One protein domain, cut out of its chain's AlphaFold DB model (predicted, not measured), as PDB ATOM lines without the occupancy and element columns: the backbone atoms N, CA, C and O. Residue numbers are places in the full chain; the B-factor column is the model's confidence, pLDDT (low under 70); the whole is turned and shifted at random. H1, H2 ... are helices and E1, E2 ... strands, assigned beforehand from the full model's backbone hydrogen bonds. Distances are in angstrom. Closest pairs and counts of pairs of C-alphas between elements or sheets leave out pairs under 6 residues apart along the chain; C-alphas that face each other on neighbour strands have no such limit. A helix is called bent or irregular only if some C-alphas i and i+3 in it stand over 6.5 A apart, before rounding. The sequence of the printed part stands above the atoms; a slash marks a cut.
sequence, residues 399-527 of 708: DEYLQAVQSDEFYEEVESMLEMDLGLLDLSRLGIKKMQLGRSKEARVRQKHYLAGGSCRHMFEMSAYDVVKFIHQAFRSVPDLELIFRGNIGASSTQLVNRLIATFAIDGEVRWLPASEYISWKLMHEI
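This is residues 399 to 527 of the 708 residues of an uncharacterized protein of Guillardia theta (strain CCMP2712) (UniProt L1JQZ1). A two-stranded hairpin, E1 and E2, whose tip at residues 505 to 510 sticks out, joins a body of helices gathered round H4. H1, H2 and H5 meet H4 on the one hand, H6 and H8 on the other, while H3 lies off this body in the link from H2 to H4, touching no helix. The printed part has 129 residues, with eight named helices and two antiparallel strands in the order H1 H2 H3 H4 H5 H6 H7 E1 E2 H8; the class is mostly helix. It is compact, with a radius of gyration of the C-alphas of 15.5 A and spans of 41 by 38 by 24 A.

Find C-alpha 501 at (-7.336, 41.342, -33.425); from there E1, residues 501 to 506, runs 14.9 A, and E2, residues 509 to 514, comes back over 16.2 A. H8 follows, residues 517 to 526, 14.3 A long, ending at C-alpha 526 at (6.615, 43.172, -41.260). Go back to C-alpha 399 at (-16.207, 57.598, -28.141), where H1, residues 399 to 404, begins. H2 is residues 408 to 418, 13.8 A, and irregular: C-alphas 413 and 416 are 7.7 A apart. Then come H3, residues 426 to 430; H4, residues 441 to 452, 15.5 A; H5, residues 456 to 460; H6, residues 464 to 476, 18.8 A; and H7, residues 481 to 485.

In the hairpin E1 and E2, look at N 504 and O 511, 2.8 A apart and within hydrogen-bond range. H7 and E2 are near each other, with 6 pairs of C-alphas within 10 A. The hub is H4, touching five helices. H4, H6 and H8 form a bundle, three helices running the same way. H4 touches H6 with residues 448 to 452 alone, closest at C-alphas 451 and 467, 6.9 A, at a shallow tilt of 16 degrees. H4 and H8 touch only at their ends, closest at C-alphas 450 and 517, 5.2 A. H2 touches H4 at a steep tilt of 43 degrees, closest at C-alphas 418 and 444, 5.8 A. H5 touches H4, closest at C-alphas 452 and 458, 4.7 A. H1 and H4 only just touch, with 3 pairs of C-alphas within 8 A, closest at C-alphas 402 and 442, 6.1 A. Every O i to N i+4 pair is within hydrogen-bond range in H1, H5, H6 and H8; H4 has 6 of 8, H2 3 of 7 with 5 of 8 O i to N i+3 pairs, and H3 and H7 each 0 of 1 with 2 of 2.

The C-alphas of Asp 408 and Asp 480, the two farthest apart, are 43.5 A apart. The printed part has no cut. The link from H7 to E1, residues 486 to 500, is long. Mean pLDDT of the printed part is 76.1; residues 421 to 439, 479, 483 and 485 to 499 are under 70.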
ATOM      1  N   ASP A 399     -15.153  56.810 -28.778       91.88
ATOM      2  CA  ASP A 399     -16.207  57.598 -28.141       91.88
ATOM      3  C   ASP A 399     -16.547  57.064 -26.746       91.88
ATOM      4  O   ASP A 399     -16.742  57.848 -25.821       91.88
ATOM      5  N   GLU A 400     -16.543  55.741 -26.555       95.06
ATOM      6  CA  GLU A 400     -16.730  55.133 -25.233       95.06
ATOM      7  C   GLU A 400     -15.581  55.475 -24.278       95.06
ATOM      8  O   GLU A 400     -15.829  55.748 -23.105       95.06
ATOM      9  N   TYR A 401     -14.330  55.512 -24.752       95.81
ATOM     10  CA  TYR A 401     -13.211  55.955 -23.916       95.81
ATOM     11  C   TYR A 401     -13.315  57.432 -23.541       95.81
ATOM     12  O   TYR A 401     -13.061  57.783 -22.391       95.81
ATOM     13  N   LEU A 402     -13.697  58.292 -24.490       94.00
ATOM     14  CA  LEU A 402     -13.893  59.718 -24.234       94.00
ATOM     15  C   LEU A 402     -15.008  59.952 -23.220       94.00
ATOM     16  O   LEU A 402     -14.841  60.770 -22.325       94.00
ATOM     17  N   GLN A 403     -16.113  59.211 -23.327       94.94
ATOM     18  CA  GLN A 403     -17.197  59.262 -22.349       94.94
ATOM     19  C   GLN A 403     -16.743  58.766 -20.972       94.94
ATOM     20  O   GLN A 403     -17.093  59.380 -19.967       94.94
ATOM     21  N   ALA A 404     -15.930  57.705 -20.908       95.06
ATOM     22  CA  ALA A 404     -15.424  57.173 -19.644       95.06
ATOM     23  C   ALA A 404     -14.603  58.210 -18.857       95.06
ATOM     24  O   ALA A 404     -14.808  58.361 -17.654       95.06
ATOM     25  N   VAL A 405     -13.732  58.967 -19.534       94.94
ATOM     26  CA  VAL A 405     -12.852  59.969 -18.898       94.94
ATOM     27  C   VAL A 405     -13.521  61.318 -18.605       94.94
ATOM     28  O   VAL A 405     -12.850  62.240 -18.136       94.94
ATOM     29  N   GLN A 406     -14.827  61.463 -18.870       92.94
ATOM     30  CA  GLN A 406     -15.570  62.673 -18.495       92.94
ATOM     31  C   GLN A 406     -15.649  62.849 -16.973       92.94
ATOM     32  O   GLN A 406     -15.614  63.981 -16.503       92.94
ATOM     33  N   SER A 407     -15.716  61.754 -16.207       93.06
ATOM     34  CA  SER A 407     -15.630  61.799 -14.742       93.06
ATOM     35  C   SER A 407     -14.202  62.116 -14.292       93.06
ATOM     36  O   SER A 407     -13.257  61.449 -14.717       93.06
ATOM     37  N   ASP A 408     -14.048  63.123 -13.429       92.81
ATOM     38  CA  ASP A 408     -12.770  63.455 -12.787       92.81
ATOM     39  C   ASP A 408     -12.274  62.297 -11.912       92.81
ATOM     40  O   ASP A 408     -11.149  61.850 -12.110       92.81
ATOM     41  N   GLU A 409     -13.147  61.719 -11.078       92.25
ATOM     42  CA  GLU A 409     -12.844  60.567 -10.207       92.25
ATOM     43  C   GLU A 409     -12.294  59.379 -11.017       92.25
ATOM     44  O   GLU A 409     -11.246  58.828 -10.695       92.25
ATOM     45  N   PHE A 410     -12.947  59.023 -12.132       93.38
ATOM     46  CA  PHE A 410     -12.462  57.940 -12.996       93.38
ATOM     47  C   PHE A 410     -11.150  58.310 -13.698       93.38
ATOM     48  O   PHE A 410     -10.268  57.469 -13.855       93.38
ATOM     49  N   TYR A 411     -11.025  59.554 -14.165       93.56
ATOM     50  CA  TYR A 411      -9.840  60.001 -14.889       93.56
ATOM     51  C   TYR A 411      -8.592  59.981 -14.007       93.56
ATOM     52  O   TYR A 411      -7.560  59.487 -14.455       93.56
ATOM     53  N   GLU A 412      -8.689  60.462 -12.769       91.94
ATOM     54  CA  GLU A 412      -7.589  60.469 -11.799       91.94
ATOM     55  C   GLU A 412      -7.031  59.057 -11.556       91.94
ATOM     56  O   GLU A 412      -5.816  58.877 -11.449       91.94
ATOM     57  N   GLU A 413      -7.884  58.027 -11.568       89.44
ATOM     58  CA  GLU A 413      -7.446  56.635 -11.425       89.44
ATOM     59  C   GLU A 413      -6.592  56.127 -12.598       89.44
ATOM     60  O   GLU A 413      -5.735  55.257 -12.408       89.44
ATOM     61  N   VAL A 414      -6.834  56.634 -13.811       91.69
ATOM     62  CA  VAL A 414      -6.228  56.123 -15.054       91.69
ATOM     63  C   VAL A 414      -5.242  57.099 -15.695       91.69
ATOM     64  O   VAL A 414      -4.583  56.736 -16.671       91.69
ATOM     65  N   GLU A 415      -5.110  58.317 -15.163       91.19
ATOM     66  CA  GLU A 415      -4.327  59.410 -15.750       91.19
ATOM     67  C   GLU A 415      -2.894  58.974 -16.064       91.19
ATOM     68  O   GLU A 415      -2.436  59.110 -17.199       91.19
ATOM     69  N   SER A 416      -2.219  58.372 -15.082       88.75
ATOM     70  CA  SER A 416      -0.833  57.904 -15.222       88.75
ATOM     71  C   SER A 416      -0.650  56.878 -16.342       88.75
ATOM     72  O   SER A 416       0.411  56.813 -16.960       88.75
ATOM     73  N   MET A 417      -1.686  56.091 -16.639       90.25
ATOM     74  CA  MET A 417      -1.646  55.112 -17.719       90.25
ATOM     75  C   MET A 417      -1.827  55.794 -19.071       90.25
ATOM     76  O   MET A 417      -1.246  55.335 -20.050       90.25
ATOM     77  N   LEU A 418      -2.611  56.870 -19.156       88.69
ATOM     78  CA  LEU A 418      -2.873  57.600 -20.402       88.69
ATOM     79  C   LEU A 418      -1.647  58.355 -20.939       88.69
ATOM     80  O   LEU A 418      -1.664  58.805 -22.086       88.69
ATOM     81  N   GLU A 419      -0.581  58.455 -20.146       82.25
ATOM     82  CA  GLU A 419       0.672  59.077 -20.551       82.25
ATOM     83  C   GLU A 419       1.374  58.321 -21.688       82.25
ATOM     84  O   GLU A 419       1.644  57.116 -21.634       82.25
ATOM     85  N   MET A 420       1.728  59.079 -22.723       73.44
ATOM     86  CA  MET A 420       2.497  58.619 -23.876       73.44
ATOM     87  C   MET A 420       3.973  59.002 -23.697       73.44
ATOM     88  O   MET A 420       4.509  59.813 -24.456       73.44
ATOM     89  N   ASP A 421       4.648  58.432 -22.689       63.41
ATOM     90  CA  ASP A 421       6.100  58.602 -22.545       63.41
ATOM     91  C   ASP A 421       6.847  57.753 -23.582       63.41
ATOM     92  O   ASP A 421       7.108  56.557 -23.430       63.41
ATOM     93  N   LEU A 422       7.172  58.411 -24.688       56.53
ATOM     94  CA  LEU A 422       7.871  57.836 -25.829       56.53
ATOM     95  C   LEU A 422       9.394  57.824 -25.652       56.53
ATOM     96  O   LEU A 422      10.087  57.327 -26.533       56.53
ATOM     97  N   GLY A 423       9.935  58.373 -24.556       52.19
ATOM     98  CA  GLY A 423      11.382  58.473 -24.334       52.19
ATOM     99  C   GLY A 423      12.083  57.119 -24.179       52.19
ATOM    100  O   GLY A 423      13.256  56.996 -24.523       52.19
ATOM    101  N   LEU A 424      11.359  56.100 -23.707       48.25
ATOM    102  CA  LEU A 424      11.846  54.723 -23.519       48.25
ATOM    103  C   LEU A 424      11.545  53.800 -24.704       48.25
ATOM    104  O   LEU A 424      11.993  52.655 -24.750       48.25
ATOM    105  N   LEU A 425      10.747  54.279 -25.650       54.31
ATOM    106  CA  LEU A 425      10.338  53.531 -26.817       54.31
ATOM    107  C   LEU A 425      11.205  54.009 -27.985       54.31
ATOM    108  O   LEU A 425      11.198  55.191 -28.308       54.31
ATOM    109  N   ASP A 426      11.912  53.112 -28.678       51.84
ATOM    110  CA  ASP A 426      12.677  53.410 -29.914       51.84
ATOM    111  C   ASP A 426      11.760  53.839 -31.099       51.84
ATOM    112  O   ASP A 426      12.053  53.659 -32.278       51.84
ATOM    113  N   LEU A 427      10.588  54.408 -30.792       52.78
ATOM    114  CA  LEU A 427       9.632  55.051 -31.689       52.78
ATOM    115  C   LEU A 427      10.159  56.390 -32.229       52.78
ATOM    116  O   LEU A 427       9.601  56.922 -33.189       52.78
ATOM    117  N   SER A 428      11.265  56.904 -31.683       49.47
ATOM    118  CA  SER A 428      12.031  58.006 -32.274       49.47
ATOM    119  C   SER A 428      12.492  57.674 -33.704       49.47
ATOM    120  O   SER A 428      12.439  58.544 -34.576       49.47
ATOM    121  N   ARG A 429      12.815  56.402 -33.997       49.16
ATOM    122  CA  ARG A 429      13.072  55.894 -35.362       49.16
ATOM    123  C   ARG A 429      11.836  55.878 -36.264       49.16
ATOM    124  O   ARG A 429      11.976  55.852 -37.482       49.16
ATOM    125  N   LEU A 430      10.634  55.926 -35.687       48.62
ATOM    126  CA  LEU A 430       9.373  56.083 -36.421       48.62
ATOM    127  C   LEU A 430       9.000  57.557 -36.643       48.62
ATOM    128  O   LEU A 430       7.961  57.866 -37.225       48.62
ATOM    129  N   GLY A 431       9.847  58.482 -36.186       46.50
ATOM    130  CA  GLY A 431       9.625  59.916 -36.304       46.50
ATOM    131  C   GLY A 431       8.560  60.465 -35.353       46.50
ATOM    132  O   GLY A 431       8.186  61.629 -35.486       46.50
ATOM    133  N   ILE A 432       8.117  59.676 -34.366       49.53
ATOM    134  CA  ILE A 432       7.305  60.184 -33.258       49.53
ATOM    135  C   ILE A 432       8.267  60.876 -32.285       49.53
ATOM    136  O   ILE A 432       8.903  60.239 -31.446       49.53
ATOM    137  N   LYS A 433       8.450  62.190 -32.445       46.09
ATOM    138  CA  LYS A 433       9.189  62.992 -31.459       46.09
ATOM    139  C   LYS A 433       8.398  63.048 -30.155       46.09
ATOM    140  O   LYS A 433       7.181  62.903 -30.179       46.09
ATOM    141  N   LYS A 434       9.118  63.269 -29.047       45.94
ATOM    142  CA  LYS A 434       8.600  63.481 -27.687       45.94
ATOM    143  C   LYS A 434       7.309  64.300 -27.765       45.94
ATOM    144  O   LYS A 434       7.363  65.503 -28.020       45.94
ATOM    145  N   MET A 435       6.172  63.613 -27.661       46.84
ATOM    146  CA  MET A 435       4.870  64.246 -27.799       46.84
ATOM    147  C   MET A 435       4.740  65.187 -26.608       46.84
ATOM    148  O   MET A 435       4.886  64.755 -25.465       46.84
ATOM    149  N   GLN A 436       4.583  66.488 -26.861       48.31
ATOM    150  CA  GLN A 436       4.309  67.401 -25.760       48.31
ATOM    151  C   GLN A 436       2.971  67.004 -25.141       48.31
ATOM    152  O   GLN A 436       2.010  66.747 -25.867       48.31
ATOM    153  N   LEU A 437       2.962  66.935 -23.808       50.56
ATOM    154  CA  LEU A 437       1.826  66.587 -22.962       50.56
ATOM    155  C   LEU A 437       0.543  67.213 -23.529       50.56
ATOM    156  O   LEU A 437       0.372  68.436 -23.492       50.56
ATOM    157  N   GLY A 438      -0.354  66.390 -24.079       52.38
ATOM    158  CA  GLY A 438      -1.701  66.849 -24.396       52.38
ATOM    159  C   GLY A 438      -2.318  67.381 -23.103       52.38
ATOM    160  O   GLY A 438      -2.456  66.632 -22.135       52.38
ATOM    161  N   ARG A 439      -2.620  68.688 -23.046       59.25
ATOM    162  CA  ARG A 439      -3.138  69.312 -21.816       59.25
ATOM    163  C   ARG A 439      -4.552  68.835 -21.468       59.25
ATOM    164  O   ARG A 439      -4.905  68.882 -20.297       59.25
ATOM    165  N   SER A 440      -5.347  68.382 -22.444       81.12
ATOM    166  CA  SER A 440      -6.711  67.888 -22.207       81.12
ATOM    167  C   SER A 440      -6.778  66.362 -22.102       81.12
ATOM    168  O   SER A 440      -6.022  65.639 -22.761       81.12
ATOM    169  N   LYS A 441      -7.742  65.870 -21.313       87.50
ATOM    170  CA  LYS A 441      -8.034  64.436 -21.143       87.50
ATOM    171  C   LYS A 441      -8.262  63.731 -22.483       87.50
ATOM    172  O   LYS A 441      -7.730  62.654 -22.737       87.50
ATOM    173  N   GLU A 442      -9.020  64.384 -23.360       85.62
ATOM    174  CA  GLU A 442      -9.408  63.877 -24.677       85.62
ATOM    175  C   GLU A 442      -8.195  63.675 -25.587       85.62
ATOM    176  O   GLU A 442      -8.106  62.661 -26.281       85.62
ATOM    177  N   ALA A 443      -7.239  64.610 -25.562       78.25
ATOM    178  CA  ALA A 443      -6.016  64.494 -26.343       78.25
ATOM    179  C   ALA A 443      -5.202  63.269 -25.904       78.25
ATOM    180  O   ALA A 443      -4.802  62.478 -26.758       78.25
ATOM    181  N   ARG A 444      -5.033  63.053 -24.589       84.00
ATOM    182  CA  ARG A 444      -4.290  61.893 -24.065       84.00
ATOM    183  C   ARG A 444      -4.950  60.565 -24.448       84.00
ATOM    184  O   ARG A 444      -4.277  59.671 -24.957       84.00
ATOM    185  N   VAL A 445      -6.276  60.459 -24.304       89.38
ATOM    186  CA  VAL A 445      -7.034  59.261 -24.717       89.38
ATOM    187  C   VAL A 445      -6.851  58.974 -26.204       89.38
ATOM    188  O   VAL A 445      -6.521  57.849 -26.577       89.38
ATOM    189  N   ARG A 446      -7.025  59.977 -27.068       84.62
ATOM    190  CA  ARG A 446      -6.920  59.792 -28.523       84.62
ATOM    191  C   ARG A 446      -5.508  59.434 -28.971       84.62
ATOM    192  O   ARG A 446      -5.349  58.581 -29.838       84.62
ATOM    193  N   GLN A 447      -4.491  60.035 -28.361       80.25
ATOM    194  CA  GLN A 447      -3.096  59.690 -28.635       80.25
ATOM    195  C   GLN A 447      -2.796  58.247 -28.229       80.25
ATOM    196  O   GLN A 447      -2.214  57.494 -29.009       80.25
ATOM    197  N   LYS A 448      -3.236  57.827 -27.039       87.31
ATOM    198  CA  LYS A 448      -3.026  56.454 -26.579       87.31
ATOM    199  C   LYS A 448      -3.864  55.432 -27.347       87.31
ATOM    200  O   LYS A 448      -3.419  54.296 -27.520       87.31
ATOM    201  N   HIS A 449      -5.027  55.820 -27.867       89.31
ATOM    202  CA  HIS A 449      -5.881  54.951 -28.680       89.31
ATOM    203  C   HIS A 449      -5.155  54.390 -29.904       89.31
ATOM    204  O   HIS A 449      -5.363  53.232 -30.255       89.31
ATOM    205  N   TYR A 450      -4.213  55.139 -30.480       85.81
ATOM    206  CA  TYR A 450      -3.351  54.634 -31.547       85.81
ATOM    207  C   TYR A 450      -2.640  53.316 -31.176       85.81
ATOM    208  O   TYR A 450      -2.544  52.402 -31.998       85.81
ATOM    209  N   LEU A 451      -2.174  53.190 -29.926       87.31
ATOM    210  CA  LEU A 451      -1.549  51.972 -29.403       87.31
ATOM    211  C   LEU A 451      -2.584  50.980 -28.863       87.31
ATOM    212  O   LEU A 451      -2.523  49.788 -29.169       87.31
ATOM    213  N   ALA A 452      -3.505  51.468 -28.030       90.19
ATOM    214  CA  ALA A 452      -4.416  50.644 -27.246       90.19
ATOM    215  C   ALA A 452      -5.591  50.086 -28.060       90.19
ATOM    216  O   ALA A 452      -6.028  48.959 -27.810       90.19
ATOM    217  N   GLY A 453      -6.074  50.877 -29.020       91.69
ATOM    218  CA  GLY A 453      -7.269  50.639 -29.819       91.69
ATOM    219  C   GLY A 453      -8.424  50.096 -28.982       91.69
ATOM    220  O   GLY A 453      -8.728  50.609 -27.905       91.69
ATOM    221  N   GLY A 454      -9.023  48.991 -29.419       91.25
ATOM    222  CA  GLY A 454     -10.224  48.423 -28.800       91.25
ATOM    223  C   GLY A 454     -10.041  47.683 -27.464       91.25
ATOM    224  O   GLY A 454     -10.996  47.048 -27.003       91.25
ATOM    225  N   SER A 455      -8.847  47.711 -26.859       91.94
ATOM    226  CA  SER A 455      -8.525  47.030 -25.594       91.94
ATOM    227  C   SER A 455      -8.475  48.009 -24.418       91.94
ATOM    228  O   SER A 455      -7.508  48.758 -24.260       91.94
ATOM    229  N   CYS A 456      -9.461  47.941 -23.517       92.38
ATOM    230  CA  CYS A 456      -9.495  48.802 -22.333       92.38
ATOM    231  C   CYS A 456      -8.355  48.506 -21.361       92.38
ATOM    232  O   CYS A 456      -7.914  49.399 -20.652       92.38
ATOM    233  N   ARG A 457      -7.817  47.281 -21.373       89.94
ATOM    234  CA  ARG A 457      -6.606  46.941 -20.618       89.94
ATOM    235  C   ARG A 457      -5.405  47.729 -21.128       89.94
ATOM    236  O   ARG A 457      -4.660  48.299 -20.342       89.94
ATOM    237  N   HIS A 458      -5.230  47.794 -22.448       92.31
ATOM    238  CA  HIS A 458      -4.160  48.606 -23.022       92.31
ATOM    239  C   HIS A 458      -4.397  50.098 -22.751       92.31
ATOM    240  O   HIS A 458      -3.436  50.829 -22.540       92.31
ATOM    241  N   MET A 459      -5.657  50.548 -22.733       94.19
ATOM    242  CA  MET A 459      -6.008  51.952 -22.506       94.19
ATOM    243  C   MET A 459      -5.857  52.395 -21.043       94.19
ATOM    244  O   MET A 459      -5.281  53.449 -20.799       94.19
ATOM    245  N   PHE A 460      -6.328  51.610 -20.075       92.81
ATOM    246  CA  PHE A 460      -6.493  52.051 -18.684       92.81
ATOM    247  C   PHE A 460      -5.658  51.277 -17.655       92.81
ATOM    248  O   PHE A 460      -5.509  51.763 -16.544       92.81
ATOM    249  N   GLU A 461      -5.082  50.116 -17.994       89.12
ATOM    250  CA  GLU A 461      -4.310  49.293 -17.034       89.12
ATOM    251  C   GLU A 461      -2.806  49.217 -17.351       89.12
ATOM    252  O   GLU A 461      -2.024  48.775 -16.515       89.12
ATOM    253  N   MET A 462      -2.384  49.590 -18.562       89.44
ATOM    254  CA  MET A 462      -0.999  49.423 -19.018       89.44
ATOM    255  C   MET A 462      -0.391  50.746 -19.459       89.44
ATOM    256  O   MET A 462      -1.053  51.523 -20.142       89.44
ATOM    257  N   SER A 463       0.889  50.969 -19.160       88.38
ATOM    258  CA  SER A 463       1.644  52.089 -19.731       88.38
ATOM    259  C   SER A 463       1.792  51.939 -21.254       88.38
ATOM    260  O   SER A 463       1.754  50.825 -21.787       88.38
ATOM    261  N   ALA A 464       2.021  53.042 -21.977       85.38
ATOM    262  CA  ALA A 464       2.322  52.987 -23.413       85.38
ATOM    263  C   ALA A 464       3.512  52.054 -23.727       85.38
ATOM    264  O   ALA A 464       3.485  51.312 -24.715       85.38
ATOM    265  N   TYR A 465       4.522  52.038 -22.849       83.75
ATOM    266  CA  TYR A 465       5.684  51.162 -22.963       83.75
ATOM    267  C   TYR A 465       5.306  49.678 -22.908       83.75
ATOM    268  O   TYR A 465       5.686  48.894 -23.785       83.75
ATOM    269  N   ASP A 466       4.502  49.298 -21.915       85.50
ATOM    270  CA  ASP A 466       4.079  47.911 -21.737       85.50
ATOM    271  C   ASP A 466       3.180  47.440 -22.880       85.50
ATOM    272  O   ASP A 466       3.305  46.295 -23.318       85.50
ATOM    273  N   VAL A 467       2.320  48.318 -23.412       87.94
ATOM    274  CA  VAL A 467       1.481  48.007 -24.580       87.94
ATOM    275  C   VAL A 467       2.350  47.665 -25.791       87.94
ATOM    276  O   VAL A 467       2.151  46.618 -26.409       87.94
ATOM    277  N   VAL A 468       3.356  48.484 -26.112       85.06
ATOM    278  CA  VAL A 468       4.256  48.216 -27.248       85.06
ATOM    279  C   VAL A 468       5.036  46.919 -27.043       85.06
ATOM    280  O   VAL A 468       5.080  46.081 -27.947       85.06
ATOM    281  N   LYS A 469       5.608  46.717 -25.850       83.44
ATOM    282  CA  LYS A 469       6.336  45.488 -25.499       83.44
ATOM    283  C   LYS A 469       5.457  44.252 -25.681       83.44
ATOM    284  O   LYS A 469       5.888  43.262 -26.275       83.44
ATOM    285  N   PHE A 470       4.219  44.319 -25.205       83.06
ATOM    286  CA  PHE A 470       3.247  43.238 -25.302       83.06
ATOM    287  C   PHE A 470       2.838  42.945 -26.749       83.06
ATOM    288  O   PHE A 470       2.782  41.780 -27.147       83.06
ATOM    289  N   ILE A 471       2.618  43.986 -27.557       85.19
ATOM    290  CA  ILE A 471       2.332  43.847 -28.990       85.19
ATOM    291  C   ILE A 471       3.523  43.194 -29.703       85.19
ATOM    292  O   ILE A 471       3.338  42.224 -30.430       85.19
ATOM    293  N   HIS A 472       4.761  43.633 -29.465       83.12
ATOM    294  CA  HIS A 472       5.941  43.031 -30.108       83.12
ATOM    295  C   HIS A 472       6.121  41.554 -29.743       83.12
ATOM    296  O   HIS A 472       6.443  40.740 -30.606       83.12
ATOM    297  N   GLN A 473       5.883  41.188 -28.482       80.19
ATOM    298  CA  GLN A 473       5.883  39.786 -28.056       80.19
ATOM    299  C   GLN A 473       4.793  38.971 -28.761       80.19
ATOM    300  O   GLN A 473       5.037  37.827 -29.147       80.19
ATOM    301  N   ALA A 474       3.610  39.560 -28.960       80.56
ATOM    302  CA  ALA A 474       2.532  38.933 -29.707       80.56
ATOM    303  C   ALA A 474       2.940  38.647 -31.159       80.56
ATOM    304  O   ALA A 474       2.803  37.507 -31.585       80.56
ATOM    305  N   PHE A 475       3.512  39.620 -31.879       78.88
ATOM    306  CA  PHE A 475       3.994  39.420 -33.256       78.88
ATOM    307  C   PHE A 475       5.041  38.303 -33.359       78.88
ATOM    308  O   PHE A 475       4.909  37.424 -34.203       78.88
ATOM    309  N   ARG A 476       6.020  38.260 -32.443       78.06
ATOM    310  CA  ARG A 476       7.041  37.189 -32.399       78.06
ATOM    311  C   ARG A 476       6.465  35.789 -32.190       78.06
ATOM    312  O   ARG A 476       7.141  34.808 -32.473       78.06
ATOM    313  N   SER A 477       5.256  35.704 -31.642       73.25
ATOM    314  CA  SER A 477       4.585  34.438 -31.346       73.25
ATOM    315  C   SER A 477       3.695  33.956 -32.497       73.25
ATOM    316  O   SER A 477       3.181  32.845 -32.416       73.25
ATOM    317  N   VAL A 478       3.482  34.771 -33.540       73.12
ATOM    318  CA  VAL A 478       2.637  34.423 -34.690       73.12
ATOM    319  C   VAL A 478       3.489  33.723 -35.759       73.12
ATOM    320  O   VAL A 478       4.385  34.354 -36.313       73.12
ATOM    321  N   PRO A 479       3.219  32.444 -36.091       68.25
ATOM    322  CA  PRO A 479       4.016  31.698 -37.067       68.25
ATOM    323  C   PRO A 479       3.777  32.143 -38.519       68.25
ATOM    324  O   PRO A 479       4.680  32.044 -39.343       68.25
ATOM    325  N   ASP A 480       2.573  32.629 -38.833       73.94
ATOM    326  CA  ASP A 480       2.185  33.139 -40.152       73.94
ATOM    327  C   ASP A 480       1.259  34.350 -39.971       73.94
ATOM    328  O   ASP A 480       0.183  34.236 -39.383       73.94
ATOM    329  N   LEU A 481       1.673  35.522 -40.456       73.75
ATOM    330  CA  LEU A 481       0.908  36.764 -40.323       73.75
ATOM    331  C   LEU A 481      -0.331  36.805 -41.240       73.75
ATOM    332  O   LEU A 481      -1.260  37.554 -40.940       73.75
ATOM    333  N   GLU A 482      -0.417  35.981 -42.299       72.50
ATOM    334  CA  GLU A 482      -1.637  35.861 -43.125       72.50
ATOM    335  C   GLU A 482      -2.821  35.371 -42.278       72.50
ATOM    336  O   GLU A 482      -3.968  35.766 -42.511       72.50
ATOM    337  N   LEU A 483      -2.546  34.548 -41.260       68.69
ATOM    338  CA  LEU A 483      -3.544  34.019 -40.336       68.69
ATOM    339  C   LEU A 483      -4.370  35.136 -39.678       68.69
ATOM    340  O   LEU A 483      -5.580  34.982 -39.514       68.69
ATOM    341  N   ILE A 484      -3.774  36.301 -39.418       70.81
ATOM    342  CA  ILE A 484      -4.465  37.448 -38.813       70.81
ATOM    343  C   ILE A 484      -5.662  37.912 -39.661       70.81
ATOM    344  O   ILE A 484      -6.679  38.349 -39.127       70.81
ATOM    345  N   PHE A 485      -5.585  37.763 -40.983       68.44
ATOM    346  CA  PHE A 485      -6.609  38.241 -41.912       68.44
ATOM    347  C   PHE A 485      -7.632  37.179 -42.313       68.44
ATOM    348  O   PHE A 485      -8.614  37.503 -42.981       68.44
ATOM    349  N   ARG A 486      -7.448  35.916 -41.902       62.47
ATOM    350  CA  ARG A 486      -8.339  34.823 -42.320       62.47
ATOM    351  C   ARG A 486      -9.736  34.908 -41.725       62.47
ATOM    352  O   ARG A 486     -10.611  34.215 -42.233       62.47
ATOM    353  N   GLY A 487      -9.955  35.696 -40.667       52.38
ATOM    354  CA  GLY A 487     -11.265  35.922 -40.024       52.38
ATOM    355  C   GLY A 487     -11.925  34.681 -39.393       52.38
ATOM    356  O   GLY A 487     -12.753  34.819 -38.505       52.38
ATOM    357  N   ASN A 488     -11.508  33.481 -39.801       46.81
ATOM    358  CA  ASN A 488     -11.963  32.165 -39.364       46.81
ATOM    359  C   ASN A 488     -11.054  31.567 -38.285       46.81
ATOM    360  O   ASN A 488     -11.118  30.369 -38.018       46.81
ATOM    361  N   ILE A 489     -10.178  32.369 -37.676       45.22
ATOM    362  CA  ILE A 489      -9.360  31.894 -36.558       45.22
ATOM    363  C   ILE A 489     -10.185  32.039 -35.291       45.22
ATOM    364  O   ILE A 489      -9.997  32.933 -34.471       45.22
ATOM    365  N   GLY A 490     -11.150  31.129 -35.191       39.34
ATOM    366  CA  GLY A 490     -11.808  30.797 -33.950       39.34
ATOM    367  C   GLY A 490     -10.774  30.254 -32.969       39.34
ATOM    368  O   GLY A 490     -10.091  29.267 -33.227       39.34
ATOM    369  N   ALA A 491     -10.659  30.960 -31.853       42.62
ATOM    370  CA  ALA A 491     -10.942  30.416 -30.529       42.62
ATOM    371  C   ALA A 491     -10.021  29.339 -29.918       42.62
ATOM    372  O   ALA A 491      -9.895  29.337 -28.698       42.62
ATOM    373  N   SER A 492      -9.299  28.512 -30.674       39.44
ATOM    374  CA  SER A 492      -8.536  27.372 -30.122       39.44
ATOM    375  C   SER A 492      -7.113  27.193 -30.666       39.44
ATOM    376  O   SER A 492      -6.432  26.243 -30.278       39.44
ATOM    377  N   SER A 493      -6.599  28.112 -31.494       40.56
ATOM    378  CA  SER A 493      -5.194  28.048 -31.928       40.56
ATOM    379  C   SER A 493      -4.240  28.255 -30.747       40.56
ATOM    380  O   SER A 493      -4.197  29.325 -30.142       40.56
ATOM    381  N   THR A 494      -3.412  27.249 -30.463       42.25
ATOM    382  CA  THR A 494      -2.292  27.319 -29.507       42.25
ATOM    383  C   THR A 494      -1.170  28.258 -29.969       42.25
ATOM    384  O   THR A 494      -0.218  28.484 -29.224       42.25
ATOM    385  N   GLN A 495      -1.272  28.801 -31.190       43.66
ATOM    386  CA  GLN A 495      -0.204  29.507 -31.900       43.66
ATOM    387  C   GLN A 495      -0.584  30.929 -32.353       43.66
ATOM    388  O   GLN A 495       0.223  31.580 -33.008       43.66
ATOM    389  N   LEU A 496      -1.783  31.449 -32.037       47.38
ATOM    390  CA  LEU A 496      -2.150  32.818 -32.423       47.38
ATOM    391  C   LEU A 496      -2.937  33.607 -31.387       47.38
ATOM    392  O   LEU A 496      -3.715  33.109 -30.581       47.38
ATOM    393  N   VAL A 497      -2.650  34.900 -31.427       52.25
ATOM    394  CA  VAL A 497      -2.782  35.823 -30.323       52.25
ATOM    395  C   VAL A 497      -4.093  36.597 -30.452       52.25
ATOM    396  O   VAL A 497      -4.158  37.574 -31.196       52.25
ATOM    397  N   ASN A 498      -5.097  36.268 -29.627       56.53
ATOM    398  CA  ASN A 498      -6.312  37.091 -29.439       56.53
ATOM    399  C   ASN A 498      -6.003  38.566 -29.068       56.53
ATOM    400  O   ASN A 498      -6.911  39.373 -28.935       56.53
ATOM    401  N   ARG A 499      -4.729  38.931 -28.867       67.19
ATOM    402  CA  ARG A 499      -4.250  40.274 -28.519       67.19
ATOM    403  C   ARG A 499      -3.986  41.176 -29.740       67.19
ATOM    404  O   ARG A 499      -3.806  42.369 -29.531       67.19
ATOM    405  N   LEU A 500      -3.930  40.640 -30.971       78.88
ATOM    406  CA  LEU A 500      -3.674  41.440 -32.188       78.88
ATOM    407  C   LEU A 500      -4.940  41.812 -32.973       78.88
ATOM    408  O   LEU A 500      -4.892  42.722 -33.796       78.88
ATOM    409  N   ILE A 501      -6.063  41.136 -32.721       80.81
ATOM    410  CA  ILE A 501      -7.336  41.342 -33.425       80.81
ATOM    411  C   ILE A 501      -8.424  41.685 -32.406       80.81
ATOM    412  O   ILE A 501      -8.505  41.094 -31.328       80.81
ATOM    413  N   ALA A 502      -9.280  42.627 -32.771       82.81
ATOM    414  CA  ALA A 502     -10.434  43.066 -32.010       82.81
ATOM    415  C   ALA A 502     -11.733  42.833 -32.791       82.81
ATOM    416  O   ALA A 502     -11.733  42.680 -34.015       82.81
ATOM    417  N   THR A 503     -12.844  42.809 -32.056       84.69
ATOM    418  CA  THR A 503     -14.188  42.625 -32.610       84.69
ATOM    419  C   THR A 503     -14.953  43.930 -32.500       84.69
ATOM    420  O   THR A 503     -15.195  44.378 -31.389       84.69
ATOM    421  N   PHE A 504     -15.384  44.537 -33.594       84.38
ATOM    422  CA  PHE A 504     -16.124  45.798 -33.566       84.38
ATOM    423  C   PHE A 504     -17.525  45.623 -34.149       84.38
ATOM    424  O   PHE A 504     -17.707  44.869 -35.102       84.38
ATOM    425  N   ALA A 505     -18.505  46.341 -33.601       85.12
ATOM    426  CA  ALA A 505     -19.803  46.517 -34.245       85.12
ATOM    427  C   ALA A 505     -19.722  47.740 -35.167       85.12
ATOM    428  O   ALA A 505     -19.569  48.862 -34.690       85.12
ATOM    429  N   ILE A 506     -19.783  47.526 -36.481       77.44
ATOM    430  CA  ILE A 506     -19.705  48.589 -37.492       77.44
ATOM    431  C   ILE A 506     -20.921  48.456 -38.404       77.44
ATOM    432  O   ILE A 506     -21.075  47.443 -39.087       77.44
ATOM    433  N   ASP A 507     -21.764  49.490 -38.429       76.31
ATOM    434  CA  ASP A 507     -23.019  49.524 -39.193       76.31
ATOM    435  C   ASP A 507     -23.972  48.359 -38.844       76.31
ATOM    436  O   ASP A 507     -24.605  47.780 -39.719       76.31
ATOM    437  N   GLY A 508     -24.036  47.972 -37.563       75.31
ATOM    438  CA  GLY A 508     -24.864  46.855 -37.078       75.31
ATOM    439  C   GLY A 508     -24.262  45.461 -37.292       75.31
ATOM    440  O   GLY A 508     -24.747  44.496 -36.709       75.31
ATOM    441  N   GLU A 509     -23.171  45.361 -38.049       77.56
ATOM    442  CA  GLU A 509     -22.490  44.104 -38.352       77.56
ATOM    443  C   GLU A 509     -21.243  43.917 -37.486       77.56
ATOM    444  O   GLU A 509     -20.450  44.842 -37.277       77.56
ATOM    445  N   VAL A 510     -21.030  42.688 -37.020       79.25
ATOM    446  CA  VAL A 510     -19.839  42.316 -36.252       79.25
ATOM    447  C   VAL A 510     -18.674  42.079 -37.209       79.25
ATOM    448  O   VAL A 510     -18.746  41.244 -38.110       79.25
ATOM    449  N   ARG A 511     -17.569  42.803 -37.011       77.50
ATOM    450  CA  ARG A 511     -16.381  42.738 -37.869       77.50
ATOM    451  C   ARG A 511     -15.106  42.557 -37.058       77.50
ATOM    452  O   ARG A 511     -14.948  43.128 -35.984       77.50
ATOM    453  N   TRP A 512     -14.170  41.811 -37.630       77.62
ATOM    454  CA  TRP A 512     -12.829  41.600 -37.085       77.62
ATOM    455  C   TRP A 512     -11.839  42.556 -37.741       77.62
ATOM    456  O   TRP A 512     -11.831  42.672 -38.968       77.62
ATOM    457  N   LEU A 513     -11.016  43.230 -36.941       79.19
ATOM    458  CA  LEU A 513      -9.988  44.172 -37.397       79.19
ATOM    459  C   LEU A 513      -8.740  44.063 -36.513       79.19
ATOM    460  O   LEU A 513      -8.858  43.593 -35.378       79.19
ATOM    461  N   PRO A 514      -7.557  44.510 -36.979       84.25
ATOM    462  CA  PRO A 514      -6.431  44.752 -36.083       84.25
ATOM    463  C   PRO A 514      -6.871  45.543 -34.849       84.25
ATOM    464  O   PRO A 514      -7.691  46.454 -34.945       84.25
ATOM    465  N   ALA A 515      -6.359  45.171 -33.675       87.00
ATOM    466  CA  ALA A 515      -6.870  45.713 -32.421       87.00
ATOM    467  C   ALA A 515      -6.574  47.205 -32.229       87.00
ATOM    468  O   ALA A 515      -7.280  47.846 -31.456       87.00
ATOM    469  N   SER A 516      -5.566  47.741 -32.923       89.25
ATOM    470  CA  SER A 516      -5.194  49.155 -32.928       89.25
ATOM    471  C   SER A 516      -4.474  49.550 -34.219       89.25
ATOM    472  O   SER A 516      -3.937  48.698 -34.936       89.25
ATOM    473  N   GLU A 517      -4.413  50.853 -34.494       85.44
ATOM    474  CA  GLU A 517      -3.696  51.413 -35.646       85.44
ATOM    475  C   GLU A 517      -2.197  51.093 -35.628       85.44
ATOM    476  O   GLU A 517      -1.595  50.809 -36.667       85.44
ATOM    477  N   TYR A 518      -1.590  51.040 -34.440       85.75
ATOM    478  CA  TYR A 518      -0.202  50.613 -34.294       85.75
ATOM    479  C   TYR A 518       0.027  49.178 -34.779       85.75
ATOM    480  O   TYR A 518       1.045  48.896 -35.414       85.75
ATOM    481  N   ILE A 519      -0.921  48.269 -34.525       87.44
ATOM    482  CA  ILE A 519      -0.851  46.889 -35.020       87.44
ATOM    483  C   ILE A 519      -0.974  46.874 -36.545       87.44
ATOM    484  O   ILE A 519      -0.169  46.210 -37.197       87.44
ATOM    485  N   SER A 520      -1.902  47.640 -37.129       86.56
ATOM    486  CA  SER A 520      -2.025  47.795 -38.590       86.56
ATOM    487  C   SER A 520      -0.721  48.299 -39.219       86.56
ATOM    488  O   SER A 520      -0.243  47.758 -40.218       86.56
ATOM    489  N   TRP A 521      -0.097  49.309 -38.610       84.31
ATOM    490  CA  TRP A 521       1.199  49.825 -39.043       84.31
ATOM    491  C   TRP A 521       2.310  48.772 -38.932       84.31
ATOM    492  O   TRP A 521       3.109  48.607 -39.856       84.31
ATOM    493  N   LYS A 522       2.347  48.022 -37.828       85.31
ATOM    494  CA  LYS A 522       3.357  46.989 -37.596       85.31
ATOM    495  C   LYS A 522       3.221  45.833 -38.592       85.31
ATOM    496  O   LYS A 522       4.225  45.419 -39.164       85.31
ATOM    497  N   LEU A 523       1.992  45.392 -38.875       86.00
ATOM    498  CA  LEU A 523       1.696  44.417 -39.930       86.00
ATOM    499  C   LEU A 523       2.172  44.916 -41.296       86.00
ATOM    500  O   LEU A 523       2.787  44.165 -42.044       86.00
ATOM    501  N   MET A 524       1.928  46.191 -41.611       86.56
ATOM    502  CA  MET A 524       2.382  46.783 -42.869       86.56
ATOM    503  C   MET A 524       3.908  46.725 -42.967       86.56
ATOM    504  O   MET A 524       4.445  46.397 -44.022       86.56
ATOM    505  N   HIS A 525       4.620  46.989 -41.871       83.56
ATOM    506  CA  HIS A 525       6.076  46.955 -41.863       83.56
ATOM    507  C   HIS A 525       6.644  45.534 -42.013       83.56
ATOM    508  O   HIS A 525       7.557  45.348 -42.815       83.56
ATOM    509  N   GLU A 526       6.091  44.549 -41.298       83.31
ATOM    510  CA  GLU A 526       6.615  43.172 -41.260       83.31
ATOM    511  C   GLU A 526       6.208  42.301 -42.458       83.31
ATOM    512  O   GLU A 526       6.938  41.377 -42.806       83.31
ATOM    513  N   ILE A 527       5.075  42.584 -43.110       84.69
ATOM    514  CA  ILE A 527       4.592  41.793 -44.251       84.69
ATOM    515  C   ILE A 527       5.095  42.402 -45.567       84.69
ATOM    516  O   ILE A 527       5.031  43.617 -45.774       84.69
TER     517      ILE A 527